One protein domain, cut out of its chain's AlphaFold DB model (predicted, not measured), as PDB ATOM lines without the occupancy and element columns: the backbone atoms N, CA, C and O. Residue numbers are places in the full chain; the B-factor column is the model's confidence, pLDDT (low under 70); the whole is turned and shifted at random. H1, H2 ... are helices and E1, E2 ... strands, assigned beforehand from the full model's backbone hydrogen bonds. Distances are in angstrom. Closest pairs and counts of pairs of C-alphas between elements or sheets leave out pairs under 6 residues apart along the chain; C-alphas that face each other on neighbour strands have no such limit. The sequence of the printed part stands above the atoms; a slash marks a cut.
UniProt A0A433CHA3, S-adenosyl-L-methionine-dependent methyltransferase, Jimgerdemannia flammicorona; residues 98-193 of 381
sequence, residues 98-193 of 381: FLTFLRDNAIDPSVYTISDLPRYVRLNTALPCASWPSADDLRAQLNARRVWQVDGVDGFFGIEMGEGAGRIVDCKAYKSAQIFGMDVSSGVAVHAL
ATOM      1  N   PHE A  98     -42.452 -14.743 -24.799       94.06
ATOM      2  CA  PHE A  98     -41.143 -14.535 -24.187       94.06
ATOM      3  C   PHE A  98     -40.421 -13.328 -24.797       94.06
ATOM      4  O   PHE A  98     -39.906 -12.495 -24.064       94.06
ATOM      5  N   LEU A  99     -40.454 -13.163 -26.123       92.25
ATOM      6  CA  LEU A  99     -39.880 -11.982 -26.786       92.25
ATOM      7  C   LEU A  99     -40.557 -10.672 -26.357       92.25
ATOM      8  O   LEU A  99     -39.908  -9.628 -26.289       92.25
ATOM      9  N   THR A 100     -41.860 -10.725 -26.078       94.75
ATOM     10  CA  THR A 100     -42.610  -9.587 -25.531       94.75
ATOM     11  C   THR A 100     -42.147  -9.283 -24.108       94.75
ATOM     12  O   THR A 100     -41.735  -8.161 -23.848       94.75
ATOM     13  N   PHE A 101     -42.063 -10.300 -23.242       95.06
ATOM     14  CA  PHE A 101     -41.509 -10.158 -21.892       95.06
ATOM     15  C   PHE A 101     -40.107  -9.526 -21.887       95.06
ATOM     16  O   PHE A 101     -39.856  -8.608 -21.112       95.06
ATOM     17  N   LEU A 102     -39.198  -9.970 -22.764       93.88
ATOM     18  CA  LEU A 102     -37.851  -9.394 -22.850       93.88
ATOM     19  C   LEU A 102     -37.888  -7.906 -23.218       93.88
ATOM     20  O   LEU A 102     -37.195  -7.102 -22.602       93.88
ATOM     21  N   ARG A 103     -38.726  -7.535 -24.191       92.88
ATOM     22  CA  ARG A 103     -38.897  -6.144 -24.626       92.88
ATOM     23  C   ARG A 103     -39.449  -5.265 -23.509       92.88
ATOM     24  O   ARG A 103     -38.906  -4.191 -23.273       92.88
ATOM     25  N   ASP A 104     -40.492  -5.735 -22.831       95.50
ATOM     26  CA  ASP A 104     -41.173  -4.991 -21.770       95.50
ATOM     27  C   ASP A 104     -40.249  -4.748 -20.565       95.50
ATOM     28  O   ASP A 104     -40.367  -3.728 -19.894       95.50
ATOM     29  N   ASN A 105     -39.277  -5.640 -20.345       94.19
ATOM     30  CA  ASN A 105     -38.282  -5.544 -19.274       94.19
ATOM     31  C   ASN A 105     -36.919  -4.994 -19.738       94.19
ATOM     32  O   ASN A 105     -35.940  -5.082 -19.000       94.19
ATOM     33  N   ALA A 106     -36.831  -4.447 -20.958       94.50
ATOM     34  CA  ALA A 106     -35.597  -3.910 -21.545       94.50
ATOM     35  C   ALA A 106     -34.398  -4.890 -21.515       94.50
ATOM     36  O   ALA A 106     -33.243  -4.481 -21.385       94.50
ATOM     37  N   ILE A 107     -34.667  -6.191 -21.659       91.69
ATOM     38  CA  ILE A 107     -33.654  -7.246 -21.735       91.69
ATOM     39  C   ILE A 107     -33.307  -7.479 -23.205       91.69
ATOM     40  O   ILE A 107     -34.167  -7.857 -24.000       91.69
ATOM     41  N   ASP A 108     -32.036  -7.295 -23.566       90.56
ATOM     42  CA  ASP A 108     -31.553  -7.592 -24.916       90.56
ATOM     43  C   ASP A 108     -31.637  -9.108 -25.197       90.56
ATOM     44  O   ASP A 108     -30.952  -9.884 -24.528       90.56
ATOM     45  N   PRO A 109     -32.424  -9.569 -26.192       88.81
ATOM     46  CA  PRO A 109     -32.520 -10.987 -26.528       88.81
ATOM     47  C   PRO A 109     -31.188 -11.621 -26.942       88.81
ATOM     48  O   PRO A 109     -31.029 -12.837 -26.818       88.81
ATOM     49  N   SER A 110     -30.214 -10.827 -27.403       88.06
ATOM     50  CA  SER A 110     -28.904 -11.321 -27.838       88.06
ATOM     51  C   SER A 110     -28.161 -12.102 -26.743       88.06
ATOM     52  O   SER A 110     -27.407 -13.024 -27.065       88.06
ATOM     53  N   VAL A 111     -28.450 -11.848 -25.458       88.88
ATOM     54  CA  VAL A 111     -27.862 -12.573 -24.314       88.88
ATOM     55  C   VAL A 111     -28.134 -14.080 -24.353       88.88
ATOM     56  O   VAL A 111     -27.346 -14.862 -23.825       88.88
ATOM     57  N   TYR A 112     -29.213 -14.508 -25.016       87.00
ATOM     58  CA  TYR A 112     -29.567 -15.923 -25.172       87.00
ATOM     59  C   TYR A 112     -28.875 -16.602 -26.359       87.00
ATOM     60  O   TYR A 112     -28.907 -17.827 -26.459       87.00
ATOM     61  N   THR A 113     -28.233 -15.836 -27.246       86.50
ATOM     62  CA  THR A 113     -27.514 -16.371 -28.417       86.50
ATOM     63  C   THR A 113     -26.072 -16.777 -28.107       86.50
ATOM     64  O   THR A 113     -25.419 -17.411 -28.934       86.50
ATOM     65  N   ILE A 114     -25.572 -16.465 -26.907       85.12
ATOM     66  CA  ILE A 114     -24.199 -16.763 -26.491       85.12
ATOM     67  C   ILE A 114     -24.018 -18.282 -26.347       85.12
ATOM     68  O   ILE A 114     -24.650 -18.925 -25.507       85.12
ATOM     69  N   SER A 115     -23.132 -18.865 -27.157       80.19
ATOM     70  CA  SER A 115     -22.830 -20.303 -27.162       80.19
ATOM     71  C   SER A 115     -21.777 -20.698 -26.128       80.19
ATOM     72  O   SER A 115     -21.905 -21.726 -25.460       80.19
ATOM     73  N   ASP A 116     -20.747 -19.871 -25.975       83.69
ATOM     74  CA  ASP A 116     -19.537 -20.208 -25.227       83.69
ATOM     75  C   ASP A 116     -19.519 -19.501 -23.875       83.69
ATOM     76  O   ASP A 116     -18.731 -18.593 -23.610       83.69
ATOM     77  N   LEU A 117     -20.436 -19.920 -23.002       88.44
ATOM     78  CA  LEU A 117     -20.471 -19.427 -21.632       88.44
ATOM     79  C   LEU A 117     -19.337 -20.046 -20.806       88.44
ATOM     80  O   LEU A 117     -19.145 -21.272 -20.825       88.44
ATOM     81  N   PRO A 118     -18.614 -19.228 -20.024       93.69
ATOM     82  CA  PRO A 118     -17.613 -19.749 -19.118       93.69
ATOM     83  C   PRO A 118     -18.253 -20.621 -18.038       93.69
ATOM     84  O   PRO A 118     -19.429 -20.500 -17.689       93.69
ATOM     85  N   ARG A 119     -17.454 -21.532 -17.492       96.00
ATOM     86  CA  ARG A 119     -17.813 -22.313 -16.310       96.00
ATOM     87  C   ARG A 119     -17.198 -21.673 -15.082       96.00
ATOM     88  O   ARG A 119     -16.107 -21.121 -15.154       96.00
ATOM     89  N   TYR A 120     -17.873 -21.805 -13.951       97.69
ATOM     90  CA  TYR A 120     -17.407 -21.246 -12.693       97.69
ATOM     91  C   TYR A 120     -17.214 -22.339 -11.652       97.69
ATOM     92  O   TYR A 120     -17.986 -23.305 -11.566       97.69
ATOM     93  N   VAL A 121     -16.156 -22.177 -10.867       97.81
ATOM     94  CA  VAL A 121     -15.866 -23.024  -9.715       97.81
ATOM     95  C   VAL A 121     -15.537 -22.170  -8.503       97.81
ATOM     96  O   VAL A 121     -14.998 -21.074  -8.631       97.81
ATOM     97  N   ARG A 122     -15.837 -22.701  -7.320       97.56
ATOM     98  CA  ARG A 122     -15.544 -22.077  -6.027       97.56
ATOM     99  C   ARG A 122     -14.603 -22.956  -5.222       97.56
ATOM    100  O   ARG A 122     -14.832 -24.162  -5.146       97.56
ATOM    101  N   LEU A 123     -13.604 -22.375  -4.572       97.19
ATOM    102  CA  LEU A 123     -12.744 -23.073  -3.620       97.19
ATOM    103  C   LEU A 123     -13.532 -23.585  -2.410       97.19
ATOM    104  O   LEU A 123     -14.447 -22.934  -1.900       97.19
ATOM    105  N   ASN A 124     -13.142 -24.755  -1.910       95.94
ATOM    106  CA  ASN A 124     -13.617 -25.251  -0.632       95.94
ATOM    107  C   ASN A 124     -12.762 -24.721   0.518       95.94
ATOM    108  O   ASN A 124     -11.768 -25.327   0.915       95.94
ATOM    109  N   THR A 125     -13.213 -23.614   1.099       93.69
ATOM    110  CA  THR A 125     -12.554 -22.960   2.234       93.69
ATOM    111  C   THR A 125     -12.632 -23.735   3.556       93.69
ATOM    112  O   THR A 125     -11.993 -23.332   4.519       93.69
ATOM    113  N   ALA A 126     -13.347 -24.867   3.609       90.75
ATOM    114  CA  ALA A 126     -13.269 -25.799   4.738       90.75
ATOM    115  C   ALA A 126     -11.941 -26.584   4.761       90.75
ATOM    116  O   ALA A 126     -11.602 -27.206   5.766       90.75
ATOM    117  N   LEU A 127     -11.197 -26.592   3.648       92.44
ATOM    118  CA  LEU A 127      -9.861 -27.175   3.572       92.44
ATOM    119  C   LEU A 127      -8.784 -26.096   3.778       92.44
ATOM    120  O   LEU A 127      -9.005 -24.949   3.382       92.44
ATOM    121  N   PRO A 128      -7.599 -26.448   4.316       91.94
ATOM    122  CA  PRO A 128      -6.486 -25.511   4.466       91.94
ATOM    123  C   PRO A 128      -6.065 -24.888   3.131       91.94
ATOM    124  O   PRO A 128      -6.049 -25.580   2.110       91.94
ATOM    125  N   CYS A 129      -5.636 -23.624   3.149       91.94
ATOM    126  CA  CYS A 129      -5.238 -22.888   1.944       91.94
ATOM    127  C   CYS A 129      -4.127 -23.575   1.133       91.94
ATOM    128  O   CYS A 129      -4.153 -23.537  -0.092       91.94
ATOM    129  N   ALA A 130      -3.216 -24.298   1.795       94.19
ATOM    130  CA  ALA A 130      -2.163 -25.086   1.149       94.19
ATOM    131  C   ALA A 130      -2.693 -26.210   0.234       94.19
ATOM    132  O   ALA A 130      -1.951 -26.750  -0.581       94.19
ATOM    133  N   SER A 131      -3.965 -26.589   0.380       93.56
ATOM    134  CA  SER A 131      -4.622 -27.595  -0.458       93.56
ATOM    135  C   SER A 131      -5.410 -26.999  -1.625       93.56
ATOM    136  O   SER A 131      -5.951 -27.758  -2.428       93.56
ATOM    137  N   TRP A 132      -5.528 -25.674  -1.717       96.06
ATOM    138  CA  TRP A 132      -6.311 -25.038  -2.772       96.06
ATOM    139  C   TRP A 132      -5.540 -25.049  -4.095       96.06
ATOM    140  O   TRP A 132      -4.356 -24.714  -4.110       96.06
ATOM    141  N   PRO A 133      -6.184 -25.420  -5.215       97.25
ATOM    142  CA  PRO A 133      -5.556 -25.333  -6.522       97.25
ATOM    143  C   PRO A 133      -5.385 -23.870  -6.943       97.25
ATOM    144  O   PRO A 133      -6.264 -23.035  -6.713       97.25
ATOM    145  N   SER A 134      -4.275 -23.576  -7.614       96.94
ATOM    146  CA  SER A 134      -4.079 -22.312  -8.324       96.94
ATOM    147  C   SER A 134      -4.875 -22.271  -9.641       96.94
ATOM    148  O   SER A 134      -5.377 -23.292 -10.124       96.94
ATOM    149  N   ALA A 135      -4.966 -21.090 -10.265       97.12
ATOM    150  CA  ALA A 135      -5.536 -20.963 -11.609       97.12
ATOM    151  C   ALA A 135      -4.783 -21.833 -12.634       97.12
ATOM    152  O   ALA A 135      -5.412 -22.465 -13.484       97.12
ATOM    153  N   ASP A 136      -3.454 -21.912 -12.517       97.56
ATOM    154  CA  ASP A 136      -2.611 -22.730 -13.390       97.56
ATOM    155  C   ASP A 136      -2.848 -24.229 -13.178       97.56
ATOM    156  O   ASP A 136      -2.952 -24.970 -14.160       97.56
ATOM    157  N   ASP A 137      -3.033 -24.672 -11.929       97.38
ATOM    158  CA  ASP A 137      -3.394 -26.062 -11.625       97.38
ATOM    159  C   ASP A 137      -4.725 -26.443 -12.275       97.38
ATOM    160  O   ASP A 137      -4.840 -27.507 -12.890       97.38
ATOM    161  N   LEU A 138      -5.742 -25.583 -12.152       97.62
ATOM    162  CA  LEU A 138      -7.051 -25.811 -12.764       97.62
ATOM    163  C   LEU A 138      -6.956 -25.813 -14.291       97.62
ATOM    164  O   LEU A 138      -7.529 -26.697 -14.932       97.62
ATOM    165  N   ARG A 139      -6.200 -24.874 -14.875       97.31
ATOM    166  CA  ARG A 139      -5.987 -24.798 -16.325       97.31
ATOM    167  C   ARG A 139      -5.342 -26.075 -16.853       97.31
ATOM    168  O   ARG A 139      -5.843 -26.643 -17.822       97.31
ATOM    169  N   ALA A 140      -4.286 -26.550 -16.192       96.81
ATOM    170  CA  ALA A 140      -3.571 -27.766 -16.563       96.81
ATOM    171  C   ALA A 140      -4.443 -29.022 -16.411       96.81
ATOM    172  O   ALA A 140      -4.504 -29.845 -17.320       96.81
ATOM    173  N   GLN A 141      -5.164 -29.163 -15.294       96.69
ATOM    174  CA  GLN A 141      -6.010 -30.335 -15.045       96.69
ATOM    175  C   GLN A 141      -7.206 -30.441 -15.994       96.69
ATOM    176  O   GLN A 141      -7.679 -31.547 -16.258       96.69
ATOM    177  N   LEU A 142      -7.732 -29.307 -16.460       96.06
ATOM    178  CA  LEU A 142      -8.905 -29.260 -17.331       96.06
ATOM    179  C   LEU A 142      -8.553 -29.141 -18.808       96.06
ATOM    180  O   LEU A 142      -9.462 -29.231 -19.628       96.06
ATOM    181  N   ASN A 143      -7.280 -28.930 -19.155       96.06
ATOM    182  CA  ASN A 143      -6.889 -28.512 -20.502       96.06
ATOM    183  C   ASN A 143      -7.751 -27.317 -20.976       96.06
ATOM    184  O   ASN A 143      -8.293 -27.301 -22.081       96.06
ATOM    185  N   ALA A 144      -7.978 -26.360 -20.071       95.00
ATOM    186  CA  ALA A 144      -8.837 -25.212 -20.333       95.00
ATOM    187  C   ALA A 144      -8.085 -24.164 -21.157       95.00
ATOM    188  O   ALA A 144      -6.881 -23.966 -20.982       95.00
ATOM    189  N   ARG A 145      -8.811 -23.432 -22.007       95.50
ATOM    190  CA  ARG A 145      -8.234 -22.340 -22.799       95.50
ATOM    191  C   ARG A 145      -7.739 -21.218 -21.892       95.50
ATOM    192  O   ARG A 145      -6.652 -20.679 -22.095       95.50
ATOM    193  N   ARG A 146      -8.539 -20.877 -20.880       96.00
ATOM    194  CA  ARG A 146      -8.231 -19.828 -19.908       96.00
ATOM    195  C   ARG A 146      -8.870 -20.132 -18.559       96.00
ATOM    196  O   ARG A 146      -9.995 -20.619 -18.507       96.00
ATOM    197  N   VAL A 147      -8.167 -19.793 -17.481       97.94
ATOM    198  CA  VAL A 147      -8.698 -19.761 -16.112       97.94
ATOM    199  C   VAL A 147      -8.295 -18.430 -15.489       97.94
ATOM    200  O   VAL A 147      -7.155 -18.006 -15.665       97.94
ATOM    201  N   TRP A 148      -9.216 -17.763 -14.801       97.62
ATOM    202  CA  TRP A 148      -8.960 -16.495 -14.111       97.62
ATOM    203  C   TRP A 148      -9.679 -16.467 -12.765       97.62
ATOM    204  O   TRP A 148     -10.698 -17.135 -12.594       97.62
ATOM    205  N   GLN A 149      -9.146 -15.708 -11.810       97.12
ATOM    206  CA  GLN A 149      -9.873 -15.381 -10.584       97.12
ATOM    207  C   GLN A 149     -10.960 -14.362 -10.899       97.12
ATOM    208  O   GLN A 149     -10.745 -13.458 -11.701       97.12
ATOM    209  N   VAL A 150     -12.134 -14.535 -10.304       96.44
ATOM    210  CA  VAL A 150     -13.245 -13.606 -10.504       96.44
ATOM    211  C   VAL A 150     -13.068 -12.400  -9.588       96.44
ATOM    212  O   VAL A 150     -13.048 -12.545  -8.366       96.44
ATOM    213  N   ASP A 151     -12.982 -11.213 -10.180       93.31
ATOM    214  CA  ASP A 151     -12.842  -9.966  -9.432       93.31
ATOM    215  C   ASP A 151     -14.064  -9.713  -8.536       93.31
ATOM    216  O   ASP A 151     -15.214  -9.842  -8.962       93.31
ATOM    217  N   GLY A 152     -13.815  -9.351  -7.275       88.81
ATOM    218  CA  GLY A 152     -14.855  -9.002  -6.300       88.81
ATOM    219  C   GLY A 152     -15.613 -10.183  -5.679       88.81
ATOM    220  O   GLY A 152     -16.500  -9.949  -4.859       88.81
ATOM    221  N   VAL A 153     -15.282 -11.434  -6.028       90.69
ATOM    222  CA  VAL A 153     -15.911 -12.636  -5.451       90.69
ATOM    223  C   VAL A 153     -14.836 -13.640  -5.026       90.69
ATOM    224  O   VAL A 153     -14.375 -14.470  -5.812       90.69
ATOM    225  N   ASP A 154     -14.439 -13.567  -3.756       89.06
ATOM    226  CA  ASP A 154     -13.311 -14.332  -3.226       89.06
ATOM    227  C   ASP A 154     -13.467 -15.848  -3.406       89.06
ATOM    228  O   ASP A 154     -14.507 -16.456  -3.139       89.06
ATOM    229  N   GLY A 155     -12.377 -16.485  -3.834       92.81
ATOM    230  CA  GLY A 155     -12.312 -17.933  -4.009       92.81
ATOM    231  C   GLY A 155     -13.093 -18.470  -5.211       92.81
ATOM    232  O   GLY A 155     -13.255 -19.689  -5.304       92.81
ATOM    233  N   PHE A 156     -13.560 -17.616  -6.128       97.56
ATOM    234  CA  PHE A 156     -14.147 -18.039  -7.400       97.56
ATOM    235  C   PHE A 156     -13.152 -17.953  -8.559       97.56
ATOM    236  O   PHE A 156     -12.362 -17.017  -8.672       97.56
ATOM    237  N   PHE A 157     -13.254 -18.925  -9.465       98.19
ATOM    238  CA  PHE A 157     -12.540 -18.931 -10.736       98.19
ATOM    239  C   PHE A 157     -13.518 -19.071 -11.899       98.19
ATOM    240  O   PHE A 157     -14.428 -19.905 -11.859       98.19
ATOM    241  N   GLY A 158     -13.297 -18.280 -12.946       97.69
ATOM    242  CA  GLY A 158     -13.901 -18.467 -14.258       97.69
ATOM    243  C   GLY A 158     -13.017 -19.352 -15.133       97.69
ATOM    244  O   GLY A 158     -11.789 -19.299 -15.053       97.69
ATOM    245  N   ILE A 159     -13.646 -20.191 -15.950       97.31
ATOM    246  CA  ILE A 159     -12.991 -21.182 -16.802       97.31
ATOM    247  C   ILE A 159     -13.590 -21.083 -18.201       97.31
ATOM    248  O   ILE A 159     -14.773 -21.354 -18.412       97.31
ATOM    249  N   GLU A 160     -12.757 -20.738 -19.173       95.69
ATOM    250  CA  GLU A 160     -13.101 -20.787 -20.588       95.69
ATOM    251  C   GLU A 160     -12.701 -22.159 -21.136       95.69
ATOM    252  O   GLU A 160     -11.515 -22.514 -21.186       95.69
ATOM    253  N   MET A 161     -13.704 -22.952 -21.511       91.94
ATOM    254  CA  MET A 161     -13.493 -24.299 -22.034       91.94
ATOM    255  C   MET A 161     -13.097 -24.211 -23.509       91.94
ATOM    256  O   MET A 161     -13.749 -23.526 -24.289       91.94
ATOM    257  N   GLY A 162     -12.015 -24.897 -23.877       86.31
ATOM    258  CA  GLY A 162     -11.571 -25.021 -25.263       86.31
ATOM    259  C   GLY A 162     -11.936 -26.374 -25.871       86.31
ATOM    260  O   GLY A 162     -12.481 -27.259 -25.206       86.31
ATOM    261  N   GLU A 163     -11.584 -26.550 -27.141       86.88
ATOM    262  CA  GLU A 163     -11.674 -27.847 -27.806       86.88
ATOM    263  C   GLU A 163     -10.772 -28.867 -27.082       86.88
ATOM    264  O   GLU A 163      -9.607 -28.595 -26.793       86.88
ATOM    265  N   GLY A 164     -11.321 -30.031 -26.722       87.38
ATOM    266  CA  GLY A 164     -10.594 -31.043 -25.944       87.38
ATOM    267  C   GLY A 164     -10.435 -30.736 -24.447       87.38
ATOM    268  O   GLY A 164      -9.655 -31.419 -23.780       87.38
ATOM    269  N   ALA A 165     -11.152 -29.747 -23.900       92.12
ATOM    270  CA  ALA A 165     -11.201 -29.523 -22.455       92.12
ATOM    271  C   ALA A 165     -11.897 -30.691 -21.725       92.12
ATOM    272  O   ALA A 165     -12.932 -31.206 -22.158       92.12
ATOM    273  N   GLY A 166     -11.335 -31.100 -20.589       92.44
ATOM    274  CA  GLY A 166     -11.899 -32.126 -19.715       92.44
ATOM    275  C   GLY A 166     -13.107 -31.620 -18.922       92.44
ATOM    276  O   GLY A 166     -13.302 -30.421 -18.735       92.44
ATOM    277  N   ARG A 167     -13.934 -32.532 -18.396       94.56
ATOM    278  CA  ARG A 167     -15.058 -32.139 -17.532       94.56
ATOM    279  C   ARG A 167     -14.543 -31.759 -16.145       94.56
ATOM    280  O   ARG A 167     -13.691 -32.449 -15.587       94.56
ATOM    281  N   ILE A 168     -15.160 -30.750 -15.524       95.62
ATOM    282  CA  ILE A 168     -14.848 -30.340 -14.139       95.62
ATOM    283  C   ILE A 168     -14.914 -31.529 -13.177       95.62
ATOM    284  O   ILE A 168     -14.057 -31.672 -12.312       95.62
ATOM    285  N   VAL A 169     -15.878 -32.432 -13.364       95.50
ATOM    286  CA  VAL A 169     -16.048 -33.604 -12.494       95.50
ATOM    287  C   VAL A 169     -14.893 -34.609 -12.552       95.50
ATOM    288  O   VAL A 169     -14.709 -35.386 -11.615       95.50
ATOM    289  N   ASP A 170     -14.104 -34.591 -13.628       95.00
ATOM    290  CA  ASP A 170     -13.019 -35.543 -13.848       95.00
ATOM    291  C   ASP A 170     -11.672 -35.045 -13.310       95.00
ATOM    292  O   ASP A 170     -10.769 -35.864 -13.102       95.00
ATOM    293  N   CYS A 171     -11.535 -33.741 -13.043       95.75
ATOM    294  CA  CYS A 171     -10.284 -33.168 -12.552       95.75
ATOM    295  C   CYS A 171      -9.984 -33.572 -11.099       95.75
ATOM    296  O   CYS A 171     -10.879 -33.875 -10.298       95.75
ATOM    297  N   LYS A 172      -8.694 -33.562 -10.745       97.38
ATOM    298  CA  LYS A 172      -8.211 -33.948  -9.412       97.38
ATOM    299  C   LYS A 172      -8.780 -33.027  -8.334       97.38
ATOM    300  O   LYS A 172      -9.247 -33.525  -7.315       97.38
ATOM    301  N   ALA A 173      -8.807 -31.717  -8.576       97.56
ATOM    302  CA  ALA A 173      -9.327 -30.740  -7.622       97.56
ATOM    303  C   ALA A 173     -10.789 -31.022  -7.231       97.56
ATOM    304  O   ALA A 173     -11.141 -30.991  -6.050       97.56
ATOM    305  N   TYR A 174     -11.644 -31.367  -8.199       97.50
ATOM    306  CA  TYR A 174     -13.032 -31.728  -7.912       97.50
ATOM    307  C   TYR A 174     -13.123 -33.058  -7.159       97.50
ATOM    308  O   TYR A 174     -13.819 -33.153  -6.145       97.50
ATOM    309  N   LYS A 175     -12.405 -34.093  -7.614       96.75
ATOM    310  CA  LYS A 175     -12.392 -35.420  -6.969       96.75
ATOM    311  C   LYS A 175     -11.937 -35.353  -5.510       96.75
ATOM    312  O   LYS A 175     -12.559 -35.983  -4.662       96.75
ATOM    313  N   SER A 176     -10.953 -34.510  -5.215       96.31
ATOM    314  CA  SER A 176     -10.443 -34.252  -3.864       96.31
ATOM    315  C   SER A 176     -11.267 -33.235  -3.060       96.31
ATOM    316  O   SER A 176     -10.820 -32.800  -2.003       96.31
ATOM    317  N   ALA A 177     -12.450 -32.838  -3.545       96.75
ATOM    318  CA  ALA A 177     -13.353 -31.885  -2.890       96.75
ATOM    319  C   ALA A 177     -12.729 -30.504  -2.589       96.75
ATOM    320  O   ALA A 177     -13.180 -29.797  -1.685       96.75
ATOM    321  N   GLN A 178     -11.715 -30.101  -3.363       97.31
ATOM    322  CA  GLN A 178     -11.072 -28.786  -3.258       97.31
ATOM    323  C   GLN A 178     -11.889 -27.683  -3.931       97.31
ATOM    324  O   GLN A 178     -11.736 -26.516  -3.582       97.31
ATOM    325  N   ILE A 179     -12.760 -28.042  -4.881       97.50
ATOM    326  CA  ILE A 179     -13.612 -27.100  -5.613       97.50
ATOM    327  C   ILE A 179     -15.060 -27.578  -5.736       97.50
ATOM    328  O   ILE A 179     -15.332 -28.776  -5.866       97.50
ATOM    329  N   PHE A 180     -15.984 -26.625  -5.764       96.06
ATOM    330  CA  PHE A 180     -17.389 -26.790  -6.124       96.06
ATOM    331  C   PHE A 180     -17.611 -26.298  -7.553       96.06
ATOM    332  O   PHE A 180     -17.077 -25.257  -7.920       96.06
ATOM    333  N   GLY A 181     -18.449 -26.982  -8.333       95.38
ATOM    334  CA  GLY A 181     -19.060 -26.354  -9.507       95.38
ATOM    335  C   GLY A 181     -20.190 -25.441  -9.039       95.38
ATOM    336  O   GLY A 181     -21.156 -25.932  -8.456       95.38
ATOM    337  N   MET A 182     -20.055 -24.131  -9.235       95.12
ATOM    338  CA  MET A 182     -21.023 -23.145  -8.751       95.12
ATOM    339  C   MET A 182     -20.901 -21.866  -9.566       95.12
ATOM    340  O   MET A 182     -19.798 -21.357  -9.739       95.12
ATOM    341  N   ASP A 183     -22.033 -21.356 -10.046       95.00
ATOM    342  CA  ASP A 183     -22.074 -20.106 -10.799       95.00
ATOM    343  C   ASP A 183     -21.696 -18.901  -9.925       95.00
ATOM    344  O   ASP A 183     -22.050 -18.858  -8.740       95.00
ATOM    345  N   VAL A 184     -21.022 -17.910 -10.515       95.31
ATOM    346  CA  VAL A 184     -20.640 -16.670  -9.824       95.31
ATOM    347  C   VAL A 184     -21.854 -15.946  -9.240       95.31
ATOM    348  O   VAL A 184     -21.799 -15.493  -8.098       95.31
ATOM    349  N   SER A 185     -22.987 -15.928  -9.953       94.69
ATOM    350  CA  SER A 185     -24.235 -15.306  -9.485       94.69
ATOM    351  C   SER A 185     -24.707 -15.894  -8.154       94.69
ATOM    352  O   SER A 185     -25.198 -15.187  -7.276       94.69
ATOM    353  N   SER A 186     -24.492 -17.197  -7.955       95.56
ATOM    354  CA  SER A 186     -24.829 -17.865  -6.703       95.56
ATOM    355  C   SER A 186     -23.887 -17.483  -5.563       95.56
ATOM    356  O   SER A 186     -24.327 -17.481  -4.417       95.56
ATOM    357  N   GLY A 187     -22.617 -17.190  -5.860       94.81
ATOM    358  CA  GLY A 187     -21.660 -16.669  -4.884       94.81
ATOM    359  C   GLY A 187     -22.007 -15.247  -4.462       94.81
ATOM    360  O   GLY A 187     -22.111 -14.968  -3.270       94.81
ATOM    361  N   VAL A 188     -22.288 -14.378  -5.439       95.00
ATOM    362  CA  VAL A 188     -22.730 -12.993  -5.210       95.00
ATOM    363  C   VAL A 188     -23.975 -12.949  -4.322       95.00
ATOM    364  O   VAL A 188     -24.012 -12.167  -3.378       95.00
ATOM    365  N   ALA A 189     -24.949 -13.839  -4.545       93.62
ATOM    366  CA  ALA A 189     -26.138 -13.935  -3.696       93.62
ATOM    367  C   ALA A 189     -25.803 -14.197  -2.215       93.62
ATOM    368  O   ALA A 189     -26.450 -13.631  -1.339       93.62
ATOM    369  N   VAL A 190     -24.787 -15.019  -1.919       94.38
ATOM    370  CA  VAL A 190     -24.353 -15.270  -0.533       94.38
ATOM    371  C   VAL A 190     -23.558 -14.086   0.025       94.38
ATOM    372  O   VAL A 190     -23.761 -13.725   1.181       94.38
ATOM    373  N   HIS A 191     -22.701 -13.444  -0.775       92.00
ATOM    374  CA  HIS A 191     -21.985 -12.234  -0.347       92.00
ATOM    375  C   HIS A 191     -22.939 -11.085  -0.002       92.00
ATOM    376  O   HIS A 191     -22.730 -10.398   0.996       92.00
ATOM    377  N   ALA A 192     -24.023 -10.929  -0.764       92.25
ATOM    378  CA  ALA A 192     -25.054  -9.926  -0.515       92.25
ATOM    379  C   ALA A 192     -25.794 -10.119   0.823       92.25
ATOM    380  O   ALA A 192     -26.433  -9.186   1.310       92.25
ATOM    381  N   LEU A 193     -25.704 -11.304   1.446       92.00
ATOM    382  CA  LEU A 193     -26.252 -11.524   2.785       92.00
ATOM    383  C   LEU A 193     -25.438 -10.815   3.883       92.00
ATOM    384  O   LEU A 193     -25.966 -10.652   4.982       92.00
TER     385      LEU A 193
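This is residues 98 to 193 of the 381 residues of the protein "S-adenosyl-L-methionine-dependent methyltransferase" of Jimgerdemannia flammicorona (UniProt A0A433CHA3). A small, twisted sheet of four strands has helix H3 over one face, while the short helix H4 and the helix H5 meet it with a few residues each; from this body the first part of the printed chain, with H1 and H2, reaches far away as a thin arm, in which residues 100 to 106 and 110 to 115 stick out free. The arm makes much of the length. The printed part has 96 residues with five named helices and four named strands, in the order H1 H2 E1 H3 E2 E3 H4 E4 H5; the sheet runs E2 E3 E1 E4, all antiparallel, and the class is mixed, helices and strands. The whole is loose, with a radius of gyration of the C-alphas of 15.8 A, and its outline is flat, spanning 50 by 37 by 20 A.

In the sheet, E2 is residues 146 to 149, E3 residues 156 to 160 with 13.5 A from first to last C-alpha, E1 residues 119 to 123 with 13.7 A, and E4 residues 179 to 181. E1 begins at C-alpha 119, (-17.813, -22.313, -16.310). H3 is residues 135 to 142, 10.6 A long, and H4 residues 172 to 175. H5, residues 184 to 191, is 10.5 A long and ends at C-alpha 191, (-21.985, -12.234, -0.347). H1, residues 98 to 104, is 9.8 A long and begins at C-alpha 98, (-41.143, -14.535, -24.187); H2 is residues 109 to 112.

E2 and E3 form a hairpin, antiparallel at 163 degrees, with N 158 and O 148 2.9 A apart. E3 and E1 are antiparallel at 151 degrees, with N 159 and O 119 at 2.7 A. E1 and the edge strand E4 are antiparallel at 146 degrees, with N 180 and O 122 at 2.8 A. These N and O pairs are within hydrogen-bond range. H3 is on the sheet at a height of 8.4 A, over E3 and slantwise to the strands, at 50 degrees to E3 on the local plane; its closest C-alphas to E2 are those of Ala 135 and Val 147, 5.6 A. E1, H3, E2 and E3, H4, E4 are split strand-helix-strand units, two strands running the same way with another between them in the sheet, each with a right-handed crossover. H4 only grazes the sheet with residues 172 to 174, and H5 with residues 184 to 187. H3 and H4 are close but not clearly touching, with the closest C-alphas, of Gln 141 and Lys 172, at 7.0 A. H1 and H2 are not on the sheet; they are close but not clearly touching, with the closest C-alphas, of Leu 102 and Pro 109, at 6.7 A. Each O i to N i+4 pair is within hydrogen-bond range in H1 and H3, 3 of 4 are in H5, and H2 and H4 are too short for such a pair.

The two C-alphas farthest apart, of Thr 100 and Ala 130, are 50.9 A apart. The printed part has no cut. The links from E1 to H3 and from E3 to H4 are long, 11 residues each. Mean pLDDT of the printed part is 94.0, and no printed residue is under 70.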